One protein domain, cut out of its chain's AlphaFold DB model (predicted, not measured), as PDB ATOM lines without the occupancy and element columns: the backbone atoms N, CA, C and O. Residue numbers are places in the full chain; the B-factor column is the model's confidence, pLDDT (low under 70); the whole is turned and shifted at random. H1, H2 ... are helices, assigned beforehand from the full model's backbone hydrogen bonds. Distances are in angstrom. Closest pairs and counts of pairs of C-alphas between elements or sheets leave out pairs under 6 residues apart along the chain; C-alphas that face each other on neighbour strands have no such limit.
ATOM      1  N   ALA A   2     -47.804  18.043  31.917       85.25
ATOM      2  CA  ALA A   2     -46.543  18.455  31.269       85.25
ATOM      3  C   ALA A   2     -46.066  17.509  30.146       85.25
ATOM      4  O   ALA A   2     -45.691  17.980  29.080       85.25
ATOM      5  N   THR A   3     -46.157  16.186  30.337       89.19
ATOM      6  CA  THR A   3     -45.808  15.200  29.297       89.19
ATOM      7  C   THR A   3     -46.675  15.321  28.049       89.19
ATOM      8  O   THR A   3     -46.153  15.230  26.949       89.19
ATOM      9  N   ILE A   4     -47.984  15.537  28.210       89.62
ATOM     10  CA  ILE A   4     -48.926  15.660  27.087       89.62
ATOM     11  C   ILE A   4     -48.586  16.917  26.284       89.62
ATOM     12  O   ILE A   4     -48.473  16.853  25.065       89.62
ATOM     13  N   VAL A   5     -48.340  18.034  26.976       89.44
ATOM     14  CA  VAL A   5     -47.926  19.291  26.340       89.44
ATOM     15  C   VAL A   5     -46.591  19.113  25.601       89.44
ATOM     16  O   VAL A   5     -46.466  19.544  24.463       89.44
ATOM     17  N   ALA A   6     -45.616  18.421  26.199       87.44
ATOM     18  CA  ALA A   6     -44.324  18.142  25.566       87.44
ATOM     19  C   ALA A   6     -44.398  17.128  24.404       87.44
ATOM     20  O   ALA A   6     -43.504  17.113  23.565       87.44
ATOM     21  N   ALA A   7     -45.430  16.278  24.357       91.25
ATOM     22  CA  ALA A   7     -45.645  15.292  23.296       91.25
ATOM     23  C   ALA A   7     -46.374  15.867  22.073       91.25
ATOM     24  O   ALA A   7     -46.320  15.271  20.999       91.25
ATOM     25  N   PHE A   8     -47.045  17.014  22.226       92.06
ATOM     26  CA  PHE A   8     -47.825  17.638  21.159       92.06
ATOM     27  C   PHE A   8     -47.020  17.878  19.866       92.06
ATOM     28  O   PHE A   8     -47.500  17.451  18.817       92.06
ATOM     29  N   PRO A   9     -45.788  18.435  19.903       87.62
ATOM     30  CA  PRO A   9     -45.014  18.670  18.680       87.62
ATOM     31  C   PRO A   9     -44.691  17.379  17.921       87.62
ATOM     32  O   PRO A   9     -44.739  17.332  16.695       87.62
ATOM     33  N   THR A  10     -44.393  16.302  18.652       89.06
ATOM     34  CA  THR A  10     -44.123  14.991  18.054       89.06
ATOM     35  C   THR A  10     -45.368  14.401  17.409       89.06
ATOM     36  O   THR A  10     -45.302  13.875  16.301       89.06
ATOM     37  N   TRP A  11     -46.511  14.500  18.090       92.06
ATOM     38  CA  TRP A  11     -47.778  14.016  17.556       92.06
ATOM     39  C   TRP A  11     -48.179  14.763  16.279       92.06
ATOM     40  O   TRP A  11     -48.570  14.122  15.307       92.06
ATOM     41  N   GLU A  12     -48.035  16.090  16.257       89.44
ATOM     42  CA  GLU A  12     -48.310  16.916  15.077       89.44
ATOM     43  C   GLU A  12     -47.423  16.509  13.890       89.44
ATOM     44  O   GLU A  12     -47.927  16.278  12.789       89.44
ATOM     45  N   LEU A  13     -46.121  16.314  14.130       87.19
ATOM     46  CA  LEU A  13     -45.173  15.858  13.112       87.19
ATOM     47  C   LEU A  13     -45.540  14.477  12.545       87.19
ATOM     48  O   LEU A  13     -45.496  14.260  11.332       87.19
ATOM     49  N   TRP A  14     -45.899  13.523  13.407       88.81
ATOM     50  CA  TRP A  14     -46.301  12.183  12.975       88.81
ATOM     51  C   TRP A  14     -47.615  12.194  12.205       88.81
ATOM     52  O   TRP A  14     -47.726  11.520  11.181       88.81
ATOM     53  N   ARG A  15     -48.591  12.981  12.668       90.94
ATOM     54  CA  ARG A  15     -49.870  13.167  11.985       90.94
ATOM     55  C   ARG A  15     -49.655  13.713  10.575       90.94
ATOM     56  O   ARG A  15     -50.169  13.135   9.623       90.94
ATOM     57  N   TRP A  16     -48.846  14.760  10.434       86.38
ATOM     58  CA  TRP A  16     -48.521  15.344   9.133       86.38
ATOM     59  C   TRP A  16     -47.870  14.321   8.186       86.38
ATOM     60  O   TRP A  16     -48.237  14.231   7.016       86.38
ATOM     61  N   ARG A  17     -46.950  13.480   8.690       84.25
ATOM     62  CA  ARG A  17     -46.343  12.402   7.881       84.25
ATOM     63  C   ARG A  17     -47.360  11.355   7.439       84.25
ATOM     64  O   ARG A  17     -47.246  10.850   6.326       84.25
ATOM     65  N   GLN A  18     -48.324  11.012   8.291       87.31
ATOM     66  CA  GLN A  18     -49.390  10.080   7.923       87.31
ATOM     67  C   GLN A  18     -50.273  10.657   6.814       87.31
ATOM     68  O   GLN A  18     -50.535   9.961   5.838       87.31
ATOM     69  N   GLU A  19     -50.662  11.930   6.924       85.81
ATOM     70  CA  GLU A  19     -51.471  12.619   5.908       85.81
ATOM     71  C   GLU A  19     -50.751  12.654   4.544       85.81
ATOM     72  O   GLU A  19     -51.354  12.366   3.509       85.81
ATOM     73  N   LEU A  20     -49.434  12.882   4.522       80.38
ATOM     74  CA  LEU A  20     -48.649  12.841   3.282       80.38
ATOM     75  C   LEU A  20     -48.383  11.447   2.736       80.38
ATOM     76  O   LEU A  20     -48.373  11.274   1.522       80.38
ATOM     77  N   GLY A  21     -48.207  10.450   3.604       73.00
ATOM     78  CA  GLY A  21     -48.065   9.056   3.182       73.00
ATOM     79  C   GLY A  21     -49.301   8.528   2.449       73.00
ATOM     80  O   GLY A  21     -49.186   7.600   1.657       73.00
ATOM     81  N   THR A  22     -50.471   9.135   2.679       70.25
ATOM     82  CA  THR A  22     -51.718   8.789   1.979       70.25
ATOM     83  C   THR A  22     -51.935   9.534   0.662       70.25
ATOM     84  O   THR A  22     -52.813   9.157  -0.109       70.25
ATOM     85  N   SER A  23     -51.138  10.565   0.371       64.44
ATOM     86  CA  SER A  23     -51.222  11.323  -0.877       64.44
ATOM     87  C   SER A  23     -50.248  10.746  -1.909       64.44
ATOM     88  O   SER A  23     -49.189  11.321  -2.163       64.44
ATOM     89  N   CYS A  33     -31.672  24.688  -1.148       58.75
ATOM     90  CA  CYS A  33     -30.655  25.682  -1.454       58.75
ATOM     91  C   CYS A  33     -29.263  25.075  -1.260       58.75
ATOM     92  O   CYS A  33     -28.810  24.830  -0.138       58.75
ATOM     93  N   ARG A  34     -28.560  24.833  -2.370       52.72
ATOM     94  CA  ARG A  34     -27.124  24.559  -2.349       52.72
ATOM     95  C   ARG A  34     -26.427  25.901  -2.147       52.72
ATOM     96  O   ARG A  34     -26.174  26.609  -3.114       52.72
ATOM     97  N   PHE A  35     -26.161  26.254  -0.890       53.94
ATOM     98  CA  PHE A  35     -25.347  27.421  -0.558       53.94
ATOM     99  C   PHE A  35     -24.015  27.312  -1.306       53.94
ATOM    100  O   PHE A  35     -23.266  26.346  -1.127       53.94
ATOM    101  N   GLY A  36     -23.768  28.262  -2.209       47.34
ATOM    102  CA  GLY A  36     -22.484  28.399  -2.880       47.34
ATOM    103  C   GLY A  36     -21.393  28.607  -1.835       47.34
ATOM    104  O   GLY A  36     -21.620  29.233  -0.804       47.34
ATOM    105  N   SER A  37     -20.208  28.073  -2.103       49.12
ATOM    106  CA  SER A  37     -19.005  28.038  -1.258       49.12
ATOM    107  C   SER A  37     -18.429  29.404  -0.825       49.12
ATOM    108  O   SER A  37     -17.246  29.490  -0.503       49.12
ATOM    109  N   GLY A  38     -19.206  30.487  -0.899       44.72
ATOM    110  CA  GLY A  38     -18.709  31.859  -0.929       44.72
ATOM    111  C   GLY A  38     -18.803  32.660   0.367       44.72
ATOM    112  O   GLY A  38     -18.007  33.580   0.518       44.72
ATOM    113  N   SER A  39     -19.719  32.362   1.296       48.66
ATOM    114  CA  SER A  39     -20.106  33.393   2.280       48.66
ATOM    115  C   SER A  39     -20.246  32.993   3.751       48.66
ATOM    116  O   SER A  39     -20.589  33.849   4.551       48.66
ATOM    117  N   THR A  40     -19.847  31.804   4.215       49.12
ATOM    118  CA  THR A  40     -19.922  31.516   5.669       49.12
ATOM    119  C   THR A  40     -18.615  31.809   6.421       49.12
ATOM    120  O   THR A  40     -17.873  30.911   6.807       49.12
ATOM    121  N   LEU A  41     -18.351  33.093   6.697       54.72
ATOM    122  CA  LEU A  41     -17.319  33.531   7.662       54.72
ATOM    123  C   LEU A  41     -17.756  33.376   9.132       54.72
ATOM    124  O   LEU A  41     -16.982  33.677  10.041       54.72
ATOM    125  N   SER A  42     -18.988  32.929   9.400       67.44
ATOM    126  CA  SER A  42     -19.459  32.802  10.779       67.44
ATOM    127  C   SER A  42     -18.882  31.550  11.454       67.44
ATOM    128  O   SER A  42     -19.181  30.433  11.020       67.44
ATOM    129  N   PRO A  43     -18.151  31.689  12.580       68.06
ATOM    130  CA  PRO A  43     -17.656  30.548  13.355       68.06
ATOM    131  C   PRO A  43     -18.788  29.692  13.957       68.06
ATOM    132  O   PRO A  43     -18.528  28.609  14.474       68.06
ATOM    133  N   LEU A  44     -20.042  30.160  13.889       73.00
ATOM    134  CA  LEU A  44     -21.232  29.460  14.379       73.00
ATOM    135  C   LEU A  44     -21.902  28.568  13.325       73.00
ATOM    136  O   LEU A  44     -22.820  27.826  13.667       73.00
ATOM    137  N   ALA A  45     -21.471  28.610  12.061       73.75
ATOM    138  CA  ALA A  45     -22.099  27.828  10.994       73.75
ATOM    139  C   ALA A  45     -22.121  26.303  11.263       73.75
ATOM    140  O   ALA A  45     -23.174  25.699  11.046       73.75
ATOM    141  N   PRO A  46     -21.049  25.671  11.795       74.25
ATOM    142  CA  PRO A  46     -21.081  24.247  12.138       74.25
ATOM    143  C   PRO A  46     -22.078  23.935  13.258       74.25
ATOM    144  O   PRO A  46     -22.845  22.982  13.137       74.25
ATOM    145  N   LEU A  47     -22.125  24.784  14.298       78.00
ATOM    146  CA  LEU A  47     -23.075  24.643  15.408       78.00
ATOM    147  C   LEU A  47     -24.508  24.681  14.892       78.00
ATOM    148  O   LEU A  47     -25.308  23.816  15.227       78.00
ATOM    149  N   ARG A  48     -24.817  25.674  14.054       77.62
ATOM    150  CA  ARG A  48     -26.141  25.833  13.449       77.62
ATOM    151  C   ARG A  48     -26.548  24.577  12.674       77.62
ATOM    152  O   ARG A  48     -27.631  24.054  12.896       77.62
ATOM    153  N   ARG A  49     -25.653  24.049  11.834       77.19
ATOM    154  CA  ARG A  49     -25.899  22.850  11.019       77.19
ATOM    155  C   ARG A  49     -26.117  21.588  11.860       77.19
ATOM    156  O   ARG A  49     -26.962  20.751  11.540       77.19
ATOM    157  N   ASP A  50     -25.362  21.457  12.946       78.19
ATOM    158  CA  ASP A  50     -25.542  20.372  13.907       78.19
ATOM    159  C   ASP A  50     -26.897  20.497  14.619       78.19
ATOM    160  O   ASP A  50     -27.612  19.504  14.743       78.19
ATOM    161  N   LEU A  51     -27.306  21.708  15.013       80.69
ATOM    162  CA  LEU A  51     -28.622  21.953  15.610       80.69
ATOM    163  C   LEU A  51     -29.771  21.664  14.629       80.69
ATOM    164  O   LEU A  51     -30.731  21.008  15.026       80.69
ATOM    165  N   GLU A  52     -29.642  22.041  13.352       78.19
ATOM    166  CA  GLU A  52     -30.591  21.681  12.280       78.19
ATOM    167  C   GLU A  52     -30.745  20.162  12.126       78.19
ATOM    168  O   GLU A  52     -31.821  19.666  11.806       78.19
ATOM    169  N   THR A  53     -29.666  19.411  12.351       78.44
ATOM    170  CA  THR A  53     -29.689  17.946  12.264       78.44
ATOM    171  C   THR A  53     -30.341  17.330  13.503       78.44
ATOM    172  O   THR A  53     -31.057  16.334  13.414       78.44
ATOM    173  N   VAL A  54     -30.092  17.914  14.675       80.25
ATOM    174  CA  VAL A  54     -30.529  17.373  15.966       80.25
ATOM    175  C   VAL A  54     -31.988  17.719  16.281       80.25
ATOM    176  O   VAL A  54     -32.691  16.871  16.827       80.25
ATOM    177  N   GLY A  55     -32.467  18.915  15.929       83.00
ATOM    178  CA  GLY A  55     -33.827  19.383  16.238       83.00
ATOM    179  C   GLY A  55     -34.940  18.444  15.740       83.00
ATOM    180  O   GLY A  55     -35.739  17.962  16.552       83.00
ATOM    181  N   PRO A  56     -34.967  18.083  14.441       81.69
ATOM    182  CA  PRO A  56     -35.943  17.143  13.898       81.69
ATOM    183  C   PRO A  56     -35.867  15.760  14.548       81.69
ATOM    184  O   PRO A  56     -36.898  15.149  14.800       81.69
ATOM    185  N   LEU A  57     -34.666  15.276  14.884       81.94
ATOM    186  CA  LEU A  57     -34.509  14.001  15.589       81.94
ATOM    187  C   LEU A  57     -35.114  14.073  16.998       81.94
ATOM    188  O   LEU A  57     -35.846  13.173  17.403       81.94
ATOM    189  N   ILE A  58     -34.859  15.158  17.738       83.19
ATOM    190  CA  ILE A  58     -35.420  15.373  19.081       83.19
ATOM    191  C   ILE A  58     -36.949  15.306  19.052       83.19
ATOM    192  O   ILE A  58     -37.554  14.647  19.906       83.19
ATOM    193  N   THR A  59     -37.574  15.984  18.087       83.19
ATOM    194  CA  THR A  59     -39.034  16.034  17.964       83.19
ATOM    195  C   THR A  59     -39.606  14.726  17.432       83.19
ATOM    196  O   THR A  59     -40.574  14.232  18.005       83.19
ATOM    197  N   GLU A  60     -38.987  14.103  16.430       86.06
ATOM    198  CA  GLU A  60     -39.428  12.829  15.847       86.06
ATOM    199  C   GLU A  60     -39.484  11.691  16.870       86.06
ATOM    200  O   GLU A  60     -40.364  10.837  16.804       86.06
ATOM    201  N   LEU A  61     -38.579  11.702  17.845       84.75
ATOM    202  CA  LEU A  61     -38.427  10.633  18.832       84.75
ATOM    203  C   LEU A  61     -39.152  10.905  20.151       84.75
ATOM    204  O   LEU A  61     -38.954  10.173  21.122       84.75
ATOM    205  N   ALA A  62     -39.943  11.975  20.223       88.75
ATOM    206  CA  ALA A  62     -40.607  12.406  21.450       88.75
ATOM    207  C   ALA A  62     -39.644  12.627  22.633       88.75
ATOM    208  O   ALA A  62     -40.041  12.452  23.790       88.75
ATOM    209  N   ILE A  63     -38.389  13.034  22.381       87.50
ATOM    210  CA  ILE A  63     -37.396  13.250  23.448       87.50
ATOM    211  C   ILE A  63     -37.931  14.199  24.537       87.50
ATOM    212  O   ILE A  63     -37.810  13.845  25.710       87.50
ATOM    213  N   PRO A  64     -38.597  15.331  24.226       89.12
ATOM    214  CA  PRO A  64     -39.166  16.201  25.258       89.12
ATOM    215  C   PRO A  64     -40.162  15.489  26.185       89.12
ATOM    216  O   PRO A  64     -40.105  15.651  27.406       89.12
ATOM    217  N   ALA A  65     -41.041  14.649  25.634       89.81
ATOM    218  CA  ALA A  65     -42.005  13.881  26.417       89.81
ATOM    219  C   ALA A  65     -41.314  12.807  27.272       89.81
ATOM    220  O   ALA A  65     -41.610  12.681  28.465       89.81
ATOM    221  N   LEU A  66     -40.347  12.085  26.692       89.00
ATOM    222  CA  LEU A  66     -39.527  11.103  27.403       89.00
ATOM    223  C   LEU A  66     -38.763  11.748  28.560       89.00
ATOM    224  O   LEU A  66     -38.701  11.183  29.646       89.00
ATOM    225  N   MET A  67     -38.235  12.954  28.377       88.00
ATOM    226  CA  MET A  67     -37.534  13.680  29.432       88.00
ATOM    227  C   MET A  67     -38.435  14.032  30.611       88.00
ATOM    228  O   MET A  67     -38.024  13.868  31.761       88.00
ATOM    229  N   VAL A  68     -39.670  14.474  30.350       90.31
ATOM    230  CA  VAL A  68     -40.646  14.738  31.417       90.31
ATOM    231  C   VAL A  68     -41.021  13.442  32.143       90.31
ATOM    232  O   VAL A  68     -41.058  13.427  33.374       90.31
ATOM    233  N   LEU A  69     -41.240  12.342  31.413       89.88
ATOM    234  CA  LEU A  69     -41.546  11.030  31.999       89.88
ATOM    235  C   LEU A  69     -40.398  10.492  32.853       89.88
ATOM    236  O   LEU A  69     -40.610  10.083  33.990       89.88
ATOM    237  N   LEU A  70     -39.173  10.526  32.336       87.50
ATOM    238  CA  LEU A  70     -37.998  10.069  33.067       87.50
ATOM    239  C   LEU A  70     -37.718  10.959  34.285       87.50
ATOM    240  O   LEU A  70     -37.312  10.454  35.332       87.50
ATOM    241  N   GLY A  71     -37.969  12.268  34.177       85.94
ATOM    242  CA  GLY A  71     -37.946  13.193  35.308       85.94
ATOM    243  C   GLY A  71     -38.939  12.792  36.398       85.94
ATOM    244  O   GLY A  71     -38.562  12.702  37.565       85.94
ATOM    245  N   LEU A  72     -40.176  12.462  36.018       88.19
ATOM    246  CA  LEU A  72     -41.205  11.976  36.939       88.19
ATOM    247  C   LEU A  72     -40.793  10.658  37.611       88.19
ATOM    248  O   LEU A  72     -40.855  10.554  38.833       88.19
ATOM    249  N   VAL A  73     -40.320   9.673  36.841       87.62
ATOM    250  CA  VAL A  73     -39.837   8.385  37.373       87.62
ATOM    251  C   VAL A  73     -38.681   8.595  38.353       87.62
ATOM    252  O   VAL A  73     -38.635   7.966  39.412       87.62
ATOM    253  N   ALA A  74     -37.761   9.511  38.045       84.38
ATOM    254  CA  ALA A  74     -36.668   9.869  38.939       84.38
ATOM    255  C   ALA A  74     -37.174  10.476  40.260       84.38
ATOM    256  O   ALA A  74     -36.670  10.086  41.315       84.38
ATOM    257  N   CYS A  75     -38.182  11.354  40.222       84.81
ATOM    258  CA  CYS A  75     -38.831  11.887  41.424       84.81
ATOM    259  C   CYS A  75     -39.490  10.774  42.255       84.81
ATOM    260  O   CYS A  75     -39.286  10.708  43.465       84.81
ATOM    261  N   LEU A  76     -40.214   9.852  41.608       86.75
ATOM    262  CA  LEU A  76     -40.858   8.711  42.274       86.75
ATOM    263  C   LEU A  76     -39.847   7.738  42.900       86.75
ATOM    264  O   LEU A  76     -40.141   7.096  43.901       86.75
ATOM    265  N   SER A  77     -38.630   7.670  42.358       86.31
ATOM    266  CA  SER A  77     -37.539   6.827  42.869       86.31
ATOM    267  C   SER A  77     -36.816   7.423  44.092       86.31
ATOM    268  O   SER A  77     -35.716   6.982  44.435       86.31
ATOM    269  N   GLY A  78     -37.362   8.470  44.723       81.38
ATOM    270  CA  GLY A  78     -36.765   9.123  45.894       81.38
ATOM    271  C   GLY A  78     -35.535   9.985  45.578       81.38
ATOM    272  O   GLY A  78     -34.684  10.218  46.445       81.38
ATOM    273  N   ARG A  79     -35.369  10.444  44.328       81.69
ATOM    274  CA  ARG A  79     -34.377  11.489  44.008       81.69
ATOM    275  C   ARG A  79     -34.934  12.865  44.355       81.69
ATOM    276  O   ARG A  79     -36.140  13.025  44.451       81.69
ATOM    277  N   ASP A  80     -34.037  13.837  44.532       84.50
ATOM    278  CA  ASP A  80     -34.388  15.233  44.813       84.50
ATOM    279  C   ASP A  80     -35.265  15.792  43.673       84.50
ATOM    280  O   ASP A  80     -34.747  16.068  42.580       84.50
ATOM    281  N   PRO A  81     -36.584  15.945  43.902       83.38
ATOM    282  CA  PRO A  81     -37.514  16.317  42.849       83.38
ATOM    283  C   PRO A  81     -37.277  17.753  42.375       83.38
ATOM    284  O   PRO A  81     -37.455  18.049  41.192       83.38
ATOM    285  N   GLY A  82     -36.791  18.634  43.258       85.31
ATOM    286  CA  GLY A  82     -36.491  20.021  42.925       85.31
ATOM    287  C   GLY A  82     -35.322  20.126  41.949       85.31
ATOM    288  O   GLY A  82     -35.398  20.834  40.942       85.31
ATOM    289  N   ALA A  83     -34.235  19.396  42.216       83.44
ATOM    290  CA  ALA A  83     -33.080  19.375  41.325       83.44
ATOM    291  C   ALA A  83     -33.402  18.727  39.972       83.44
ATOM    292  O   ALA A  83     -33.035  19.284  38.935       83.44
ATOM    293  N   THR A  84     -34.086  17.579  39.956       86.38
ATOM    294  CA  THR A  84     -34.438  16.887  38.707       86.38
ATOM    295  C   THR A  84     -35.384  17.724  37.853       86.38
ATOM    296  O   THR A  84     -35.113  17.917  36.666       86.38
ATOM    297  N   GLY A  85     -36.440  18.287  38.441       88.12
ATOM    298  CA  GLY A  85     -37.409  19.071  37.688       88.12
ATOM    299  C   GLY A  85     -36.821  20.344  37.075       88.12
ATOM    300  O   GLY A  85     -37.027  20.590  35.889       88.12
ATOM    301  N   ARG A  86     -35.976  21.103  37.791       86.06
ATOM    302  CA  ARG A  86     -35.281  22.259  37.183       86.06
ATOM    303  C   ARG A  86     -34.381  21.872  36.014       86.06
ATOM    304  O   ARG A  86     -34.302  22.618  35.044       86.06
ATOM    305  N   ARG A  87     -33.709  20.719  36.081       86.31
ATOM    306  CA  ARG A  87     -32.864  20.251  34.972       86.31
ATOM    307  C   ARG A  87     -33.700  19.893  33.743       86.31
ATOM    308  O   ARG A  87     -33.335  20.280  32.639       86.31
ATOM    309  N   VAL A  88     -34.819  19.193  33.944       89.62
ATOM    310  CA  VAL A  88     -35.766  18.871  32.864       89.62
ATOM    311  C   VAL A  88     -36.324  20.154  32.251       89.62
ATOM    312  O   VAL A  88     -36.256  20.320  31.038       89.62
ATOM    313  N   ALA A  89     -36.786  21.096  33.074       90.12
ATOM    314  CA  ALA A  89     -37.297  22.377  32.600       90.12
ATOM    315  C   ALA A  89     -36.243  23.191  31.839       90.12
ATOM    316  O   ALA A  89     -36.530  23.699  30.762       90.12
ATOM    317  N   GLY A  90     -35.014  23.273  32.357       87.50
ATOM    318  CA  GLY A  90     -33.921  23.975  31.688       87.50
ATOM    319  C   GLY A  90     -33.626  23.404  30.301       87.50
ATOM    320  O   GLY A  90     -33.413  24.164  29.364       87.50
ATOM    321  N   LEU A  91     -33.676  22.082  30.138       87.56
ATOM    322  CA  LEU A  91     -33.485  21.475  28.823       87.56
ATOM    323  C   LEU A  91     -34.678  21.658  27.883       87.56
ATOM    324  O   LEU A  91     -34.460  21.827  26.690       87.56
ATOM    325  N   LEU A  92     -35.910  21.667  28.396       90.00
ATOM    326  CA  LEU A  92     -37.088  22.004  27.592       90.00
ATOM    327  C   LEU A  92     -37.008  23.447  27.074       90.00
ATOM    328  O   LEU A  92     -37.270  23.685  25.899       90.00
ATOM    329  N   VAL A  93     -36.577  24.393  27.917       90.69
ATOM    330  CA  VAL A  93     -36.335  25.791  27.517       90.69
ATOM    331  C   VAL A  93     -35.221  25.877  26.477       90.69
ATOM    332  O   VAL A  93     -35.383  26.556  25.468       90.69
ATOM    333  N   MET A  94     -34.108  25.166  26.686       86.88
ATOM    334  CA  MET A  94     -33.027  25.115  25.700       86.88
ATOM    335  C   MET A  94     -33.516  24.548  24.366       86.88
ATOM    336  O   MET A  94     -33.247  25.147  23.334       86.88
ATOM    337  N   GLY A  95     -34.276  23.449  24.374       87.00
ATOM    338  CA  GLY A  95     -34.868  22.877  23.163       87.00
ATOM    339  C   GLY A  95     -35.807  23.852  22.449       87.00
ATOM    340  O   GLY A  95     -35.731  23.985  21.234       87.00
ATOM    341  N   ALA A  96     -36.625  24.598  23.200       88.00
ATOM    342  CA  ALA A  96     -37.501  25.629  22.643       88.00
ATOM    343  C   ALA A  96     -36.724  26.781  21.987       88.00
ATOM    344  O   ALA A  96     -37.191  27.354  21.009       88.00
ATOM    345  N   ALA A  97     -35.550  27.127  22.522       88.69
ATOM    346  CA  ALA A  97     -34.710  28.196  21.990       88.69
ATOM    347  C   ALA A  97     -33.848  27.754  20.797       88.69
ATOM    348  O   ALA A  97     -33.476  28.594  19.981       88.69
ATOM    349  N   VAL A  98     -33.524  26.460  20.694       85.50
ATOM    350  CA  VAL A  98     -32.655  25.923  19.637       85.50
ATOM    351  C   VAL A  98     -33.259  26.136  18.254       85.50
ATOM    352  O   VAL A  98     -32.572  26.695  17.410       85.50
ATOM    353  N   ASP A  99     -34.515  25.744  18.025       83.69
ATOM    354  CA  ASP A  99     -35.115  25.795  16.683       83.69
ATOM    355  C   ASP A  99     -35.200  27.218  16.108       83.69
ATOM    356  O   ASP A  99     -34.759  27.403  14.973       83.69
ATOM    357  N   PRO A 100     -35.677  28.242  16.853       85.38
ATOM    358  CA  PRO A 100     -35.591  29.621  16.394       85.38
ATOM    359  C   PRO A 100     -34.143  29.984  16.067       85.38
ATOM    360  O   PRO A 100     -33.833  30.267  14.921       85.38
ATOM    361  N   LEU A 101     -33.214  29.840  17.016       81.75
ATOM    362  CA  LEU A 101     -31.815  30.240  16.822       81.75
ATOM    363  C   LEU A 101     -31.090  29.491  15.689       81.75
ATOM    364  O   LEU A 101     -30.121  30.019  15.140       81.75
ATOM    365  N   ALA A 102     -31.518  28.267  15.374       74.00
ATOM    366  CA  ALA A 102     -30.920  27.414  14.356       74.00
ATOM    367  C   ALA A 102     -31.590  27.533  12.983       74.00
ATOM    368  O   ALA A 102     -31.013  27.065  12.002       74.00
ATOM    369  N   SER A 103     -32.781  28.133  12.893       70.06
ATOM    370  CA  SER A 103     -33.502  28.230  11.626       70.06
ATOM    371  C   SER A 103     -32.683  28.992  10.574       70.06
ATOM    372  O   SER A 103     -32.040  30.010  10.843       70.06
ATOM    373  N   LEU A 104     -32.638  28.437   9.359       63.47
ATOM    374  CA  LEU A 104     -31.966  29.058   8.223       63.47
ATOM    375  C   LEU A 104     -32.786  30.268   7.788       63.47
ATOM    376  O   LEU A 104     -33.751  30.142   7.037       63.47
ATOM    377  N   TYR A 105     -32.376  31.438   8.259       60.91
ATOM    378  CA  TYR A 105     -32.878  32.728   7.807       60.91
ATOM    379  C   TYR A 105     -32.367  33.015   6.395       60.91
ATOM    380  O   TYR A 105     -31.374  33.711   6.192       60.91
ATOM    381  N   GLY A 106     -32.995  32.363   5.417       51.81
ATOM    382  CA  GLY A 106     -32.902  32.702   4.005       51.81
ATOM    383  C   GLY A 106     -34.207  33.362   3.589       51.81
ATOM    384  O   GLY A 106     -35.255  32.713   3.581       51.81
ATOM    385  N   TYR A 107     -34.159  34.652   3.265       43.97
ATOM    386  CA  TYR A 107     -35.336  35.398   2.831       43.97
ATOM    387  C   TYR A 107     -35.797  34.990   1.416       43.97
ATOM    388  O   TYR A 107     -35.081  34.346   0.642       43.97
ATOM    389  N   ARG A 108     -37.043  35.362   1.085       44.88
ATOM    390  CA  ARG A 108     -37.730  35.132  -0.197       44.88
ATOM    391  C   ARG A 108     -36.938  35.695  -1.382       44.88
ATOM    392  O   ARG A 108     -37.085  36.853  -1.751       44.88
ATOM    393  N   GLY A 109     -36.171  34.812  -2.009       50.91
ATOM    394  CA  GLY A 109     -35.453  35.080  -3.254       50.91
ATOM    395  C   GLY A 109     -34.502  33.954  -3.654       50.91
ATOM    396  O   GLY A 109     -33.465  34.224  -4.231       50.91
ATOM    397  N   ILE A 110     -34.827  32.701  -3.305       58.47
ATOM    398  CA  ILE A 110     -34.183  31.481  -3.823       58.47
ATOM    399  C   ILE A 110     -32.635  31.536  -3.721       58.47
ATOM    400  O   ILE A 110     -31.915  31.578  -4.713       58.47
ATOM    401  N   CYS A 111     -32.130  31.465  -2.484       60.56
ATOM    402  CA  CYS A 111     -30.760  31.054  -2.132       60.56
ATOM    403  C   CYS A 111     -29.597  32.072  -2.210       60.56
ATOM    404  O   CYS A 111     -28.454  31.610  -2.226       60.56
ATOM    405  N   GLN A 112     -29.814  33.396  -2.232       56.75
ATOM    406  CA  GLN A 112     -28.687  34.347  -2.378       56.75
ATOM    407  C   GLN A 112     -28.436  35.346  -1.239       56.75
ATOM    408  O   GLN A 112     -27.286  35.752  -1.091       56.75
ATOM    409  N   ASP A 113     -29.409  35.659  -0.384       64.88
ATOM    410  CA  ASP A 113     -29.186  36.658   0.670       64.88
ATOM    411  C   ASP A 113     -28.983  35.994   2.037       64.88
ATOM    412  O   ASP A 113     -29.905  35.424   2.627       64.88
ATOM    413  N   GLU A 114     -27.744  36.037   2.531       67.19
ATOM    414  CA  GLU A 114     -27.429  35.682   3.913       67.19
ATOM    415  C   GLU A 114     -27.797  36.843   4.838       67.19
ATOM    416  O   GLU A 114     -27.276  37.950   4.703       67.19
ATOM    417  N   ILE A 115     -28.658  36.579   5.822       71.56
ATOM    418  CA  ILE A 115     -28.977  37.571   6.847       71.56
ATOM    419  C   ILE A 115     -27.813  37.632   7.851       71.56
ATOM    420  O   ILE A 115     -27.450  36.601   8.437       71.56
ATOM    421  N   PRO A 116     -27.215  38.814   8.095       76.38
ATOM    422  CA  PRO A 116     -26.140  38.949   9.066       76.38
ATOM    423  C   PRO A 116     -26.647  38.612  10.473       76.38
ATOM    424  O   PRO A 116     -27.646  39.158  10.948       76.38
ATOM    425  N   ILE A 117     -25.930  37.723  11.168       76.31
ATOM    426  CA  ILE A 117     -26.237  37.363  12.559       76.31
ATOM    427  C   ILE A 117     -26.164  38.631  13.418       76.31
ATOM    428  O   ILE A 117     -25.215  39.406  13.301       76.31
ATOM    429  N   PHE A 118     -27.158  38.819  14.288       82.38
ATOM    430  CA  PHE A 118     -27.352  40.024  15.109       82.38
ATOM    431  C   PHE A 118     -27.766  41.290  14.336       82.38
ATOM    432  O   PHE A 118     -27.793  42.375  14.917       82.38
ATOM    433  N   GLY A 119     -28.134  41.173  13.057       84.06
ATOM    434  CA  GLY A 119     -28.842  42.227  12.330       84.06
ATOM    435  C   GLY A 119     -30.303  42.358  12.775       84.06
ATOM    436  O   GLY A 119     -30.877  41.431  13.344       84.06
ATOM    437  N   ALA A 120     -30.932  43.503  12.495       87.06
ATOM    438  CA  ALA A 120     -32.344  43.729  12.822       87.06
ATOM    439  C   ALA A 120     -33.274  42.693  12.159       87.06
ATOM    440  O   ALA A 120     -34.205  42.210  12.795       87.06
ATOM    441  N   GLU A 121     -32.974  42.306  10.917       84.00
ATOM    442  CA  GLU A 121     -33.697  41.265  10.176       84.00
ATOM    443  C   GLU A 121     -33.553  39.890  10.834       84.00
ATOM    444  O   GLU A 121     -34.544  39.193  11.020       84.00
ATOM    445  N   TRP A 122     -32.349  39.544  11.305       84.50
ATOM    446  CA  TRP A 122     -32.130  38.311  12.061       84.50
ATOM    447  C   TRP A 122     -32.989  38.281  13.327       84.50
ATOM    448  O   TRP A 122     -33.650  37.287  13.602       84.50
ATOM    449  N   PHE A 123     -33.031  39.379  14.090       85.75
ATOM    450  CA  PHE A 123     -33.886  39.459  15.278       85.75
ATOM    451  C   PHE A 123     -35.376  39.366  14.938       85.75
ATOM    452  O   PHE A 123     -36.120  38.725  15.681       85.75
ATOM    453  N   ALA A 124     -35.812  39.995  13.844       87.00
ATOM    454  CA  ALA A 124     -37.193  39.923  13.383       87.00
ATOM    455  C   ALA A 124     -37.579  38.485  13.013       87.00
ATOM    456  O   ALA A 124     -38.621  38.004  13.456       87.00
ATOM    457  N   ASP A 125     -36.710  37.769  12.301       83.50
ATOM    458  CA  ASP A 125     -36.974  36.382  11.939       83.50
ATOM    459  C   ASP A 125     -36.884  35.435  13.146       83.50
ATOM    460  O   ASP A 125     -37.710  34.535  13.282       83.50
ATOM    461  N   VAL A 126     -35.949  35.653  14.081       85.81
ATOM    462  CA  VAL A 126     -35.916  34.935  15.370       85.81
ATOM    463  C   VAL A 126     -37.203  35.145  16.145       85.81
ATOM    464  O   VAL A 126     -37.740  34.182  16.684       85.81
ATOM    465  N   ALA A 127     -37.719  36.372  16.190       87.19
ATOM    466  CA  ALA A 127     -38.992  36.670  16.832       87.19
ATOM    467  C   ALA A 127     -40.184  36.036  16.089       87.19
ATOM    468  O   ALA A 127     -41.139  35.606  16.733       87.19
ATOM    469  N   GLY A 128     -40.119  35.928  14.761       87.50
ATOM    470  CA  GLY A 128     -41.140  35.279  13.934       87.50
ATOM    471  C   GLY A 128     -41.105  33.746  13.959       87.50
ATOM    472  O   GLY A 128     -42.131  33.112  13.733       87.50
ATOM    473  N   ALA A 129     -39.957  33.139  14.270       85.19
ATOM    474  CA  ALA A 129     -39.767  31.685  14.284       85.19
ATOM    475  C   ALA A 129     -40.379  30.979  15.513       85.19
ATOM    476  O   ALA A 129     -40.316  29.752  15.623       85.19
ATOM    477  N   TRP A 130     -40.974  31.725  16.449       90.19
ATOM    478  CA  TRP A 130     -41.676  31.157  17.600       90.19
ATOM    479  C   TRP A 130     -43.032  30.594  17.172       90.19
ATOM    480  O   TRP A 130     -43.981  31.331  16.919       90.19
ATOM    481  N   GLY A 131     -43.125  29.270  17.121       89.94
ATOM    482  CA  GLY A 131     -44.341  28.538  16.803       89.94
ATOM    483  C   GLY A 131     -44.926  27.776  17.992       89.94
ATOM    484  O   GLY A 131     -44.487  27.874  19.144       89.94
ATOM    485  N   THR A 132     -45.935  26.965  17.683       89.94
ATOM    486  CA  THR A 132     -46.644  26.115  18.647       89.94
ATOM    487  C   THR A 132     -45.691  25.175  19.384       89.94
ATOM    488  O   THR A 132     -45.809  25.019  20.598       89.94
ATOM    489  N   THR A 133     -44.688  24.619  18.696       88.12
ATOM    490  CA  THR A 133     -43.675  23.736  19.293       88.12
ATOM    491  C   THR A 133     -42.938  24.402  20.450       88.12
ATOM    492  O   THR A 133     -42.869  23.843  21.547       88.12
ATOM    493  N   GLN A 134     -42.423  25.613  20.237       93.19
ATOM    494  CA  GLN A 134     -41.680  26.357  21.247       93.19
ATOM    495  C   GLN A 134     -42.584  26.713  22.429       93.19
ATOM    496  O   GLN A 134     -42.189  26.528  23.582       93.19
ATOM    497  N   LEU A 135     -43.824  27.138  22.164       92.88
ATOM    498  CA  LEU A 135     -44.811  27.428  23.208       92.88
ATOM    499  C   LEU A 135     -45.167  26.185  24.036       92.88
ATOM    500  O   LEU A 135     -45.238  26.269  25.263       92.88
ATOM    501  N   CYS A 136     -45.328  25.020  23.404       92.00
ATOM    502  CA  CYS A 136     -45.553  23.748  24.091       92.00
ATOM    503  C   CYS A 136     -44.369  23.376  24.995       92.00
ATOM    504  O   CYS A 136     -44.563  23.033  26.162       92.00
ATOM    505  N   LEU A 137     -43.136  23.482  24.498       91.38
ATOM    506  CA  LEU A 137     -41.937  23.185  25.286       91.38
ATOM    507  C   LEU A 137     -41.777  24.141  26.476       91.38
ATOM    508  O   LEU A 137     -41.521  23.687  27.594       91.38
ATOM    509  N   LEU A 138     -41.998  25.443  26.272       92.44
ATOM    510  CA  LEU A 138     -41.993  26.440  27.345       92.44
ATOM    511  C   LEU A 138     -43.113  26.193  28.364       92.44
ATOM    512  O   LEU A 138     -42.872  26.253  29.570       92.44
ATOM    513  N   GLY A 139     -44.319  25.857  27.903       92.44
ATOM    514  CA  GLY A 139     -45.445  25.502  28.764       92.44
ATOM    515  C   GLY A 139     -45.155  24.260  29.608       92.44
ATOM    516  O   GLY A 139     -45.379  24.259  30.820       92.44
ATOM    517  N   ALA A 140     -44.578  23.216  29.008       92.25
ATOM    518  CA  ALA A 140     -44.134  22.026  29.726       92.25
ATOM    519  C   ALA A 140     -43.040  22.358  30.754       92.25
ATOM    520  O   ALA A 140     -43.115  21.892  31.892       92.25
ATOM    521  N   ALA A 141     -42.067  23.204  30.399       92.44
ATOM    522  CA  ALA A 141     -41.026  23.659  31.317       92.44
ATOM    523  C   ALA A 141     -41.612  24.418  32.518       92.44
ATOM    524  O   ALA A 141     -41.254  24.127  33.660       92.44
ATOM    525  N   ALA A 142     -42.549  25.339  32.278       91.75
ATOM    526  CA  ALA A 142     -43.234  26.093  33.323       91.75
ATOM    527  C   ALA A 142     -44.010  25.170  34.276       91.75
ATOM    528  O   ALA A 142     -43.913  25.322  35.495       91.75
ATOM    529  N   LEU A 143     -44.711  24.164  33.741       92.31
ATOM    530  CA  LEU A 143     -45.407  23.154  34.545       92.31
ATOM    531  C   LEU A 143     -44.435  22.333  35.402       92.31
ATOM    532  O   LEU A 143     -44.698  22.111  36.582       92.31
ATOM    533  N   VAL A 144     -43.301  21.907  34.839       90.19
ATOM    534  CA  VAL A 144     -42.273  21.174  35.592       90.19
ATOM    535  C   VAL A 144     -41.682  22.055  36.702       90.19
ATOM    536  O   VAL A 144     -41.548  21.594  37.836       90.19
ATOM    537  N   LEU A 145     -41.379  23.328  36.428       88.75
ATOM    538  CA  LEU A 145     -40.864  24.271  37.432       88.75
ATOM    539  C   LEU A 145     -41.869  24.559  38.543       88.75
ATOM    540  O   LEU A 145     -41.477  24.617  39.709       88.75
ATOM    541  N   ALA A 146     -43.152  24.704  38.207       88.31
ATOM    542  CA  ALA A 146     -44.207  24.951  39.182       88.31
ATOM    543  C   ALA A 146     -44.280  23.846  40.249       88.31
ATOM    544  O   ALA A 146     -44.552  24.138  41.411       88.31
ATOM    545  N   VAL A 147     -43.966  22.603  39.868       87.81
ATOM    546  CA  VAL A 147     -43.921  21.439  40.768       87.81
ATOM    547  C   VAL A 147     -42.589  21.338  41.538       87.81
ATOM    548  O   VAL A 147     -42.521  20.679  42.570       87.81
ATOM    549  N   SER A 148     -41.527  22.020  41.096       84.94
ATOM    550  CA  SER A 148     -40.134  21.784  41.536       84.94
ATOM    551  C   SER A 148     -39.553  22.868  42.463       84.94
ATOM    552  O   SER A 148     -38.340  23.098  42.467       84.94
ATOM    553  N   ARG A 149     -40.403  23.569  43.223       67.62
ATOM    554  CA  ARG A 149     -40.134  24.896  43.822       67.62
ATOM    555  C   ARG A 149     -38.999  25.021  44.861       67.62
ATOM    556  O   ARG A 149     -38.695  26.146  45.239       67.62
ATOM    557  N   GLU A 150     -38.302  23.961  45.278       63.94
ATOM    558  CA  GLU A 150     -37.434  24.021  46.474       63.94
ATOM    559  C   GLU A 150     -35.992  23.505  46.322       63.94
ATOM    560  O   GLU A 150     -35.507  22.762  47.168       63.94
ATOM    561  N   ALA A 151     -35.223  23.894  45.300       57.28
ATOM    562  CA  ALA A 151     -33.789  23.586  45.384       57.28
ATOM    563  C   ALA A 151     -32.862  24.686  44.854       57.28
ATOM    564  O   ALA A 151     -33.193  25.468  43.966       57.28
ATOM    565  N   ARG A 152     -31.670  24.739  45.450       58.06
ATOM    566  CA  ARG A 152     -30.621  25.703  45.119       58.06
ATOM    567  C   ARG A 152     -29.948  25.348  43.794       58.06
ATOM    568  O   ARG A 152     -29.692  24.183  43.484       58.06
ATOM    569  N   GLU A 153     -29.672  26.376  43.003       57.38
ATOM    570  CA  GLU A 153     -28.961  26.299  41.728       57.38
ATOM    571  C   GLU A 153     -27.442  26.320  41.934       57.38
ATOM    572  O   GLU A 153     -26.947  26.886  42.910       57.38
TER     573      GLU A 153
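Overview. This is residues 2 to 23 and 33 to 153 of the 305 residues of the protein "Putative RDD family membrane protein YckC" of Streptosporangium saharense (UniProt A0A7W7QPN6). Four helices, H1, H3, H4 and H6, form an up-and-down bundle, each running against the one before it, with H1 joining by its first part and residues 15 to 23 sticking out. Where H4 ends, H2 packs steeply on it, and H5 and the long loops 33 to 44 and 103 to 119 lie beyond. The printed part has 143 residues, with six named helices, H1 to H6 in order, and no named strand: all helix. It is loose, with a radius of gyration of the C-alphas of 17.9 A, spanning 55 by 44 by 23 A.

Arrangement. Start at H4, residues 81 to 102, the hub. H6, residues 132 to 147, touches it at a shallow tilt of 16 degrees, opposite ways; the closest C-alphas, of Ala 89 and Ala 141, are 4.1 A apart. H3, residues 63 to 76, makes a hairpin with H4, closest at the C-alphas of Cys 75 and Pro 81, 4.8 A. H1, residues 2 to 21, touches H6 with residues 2 to 9 alone, closest at the C-alphas of Ala 2 and Ala 140, 4.6 A. H2, residues 45 to 60, touches H4 with residues 48 to 55 alone, at a steep tilt of 61 degrees. H5, residues 120 to 128, and H4 only just touch, with 3 pairs of C-alphas within 8 A. Every O i to N i+4 pair is within hydrogen-bond range in H3, H5 and H6, but 14 of 16 in H1, 10 of 12 in H2 and 16 of 18 in H4.

Along the chain. Find C-alpha 2 at (-46.543, 18.455, 31.269); H1 runs 29.7 A, with a kink of 36 degrees near residue 10. H4 runs 31.3 A, H2 23.4 A and H6 22.8 A, to C-alpha 147 at (-43.921, 21.439, 40.768).

Size, cuts and confidence. Residues 24 to 32 are not printed; C-alphas 23 and 33 are 25.1 A apart. The link H4 to H5 is long. Look for pLDDT under 70 at residues 23, 33 to 43, 104 to 114 and 149 to 153.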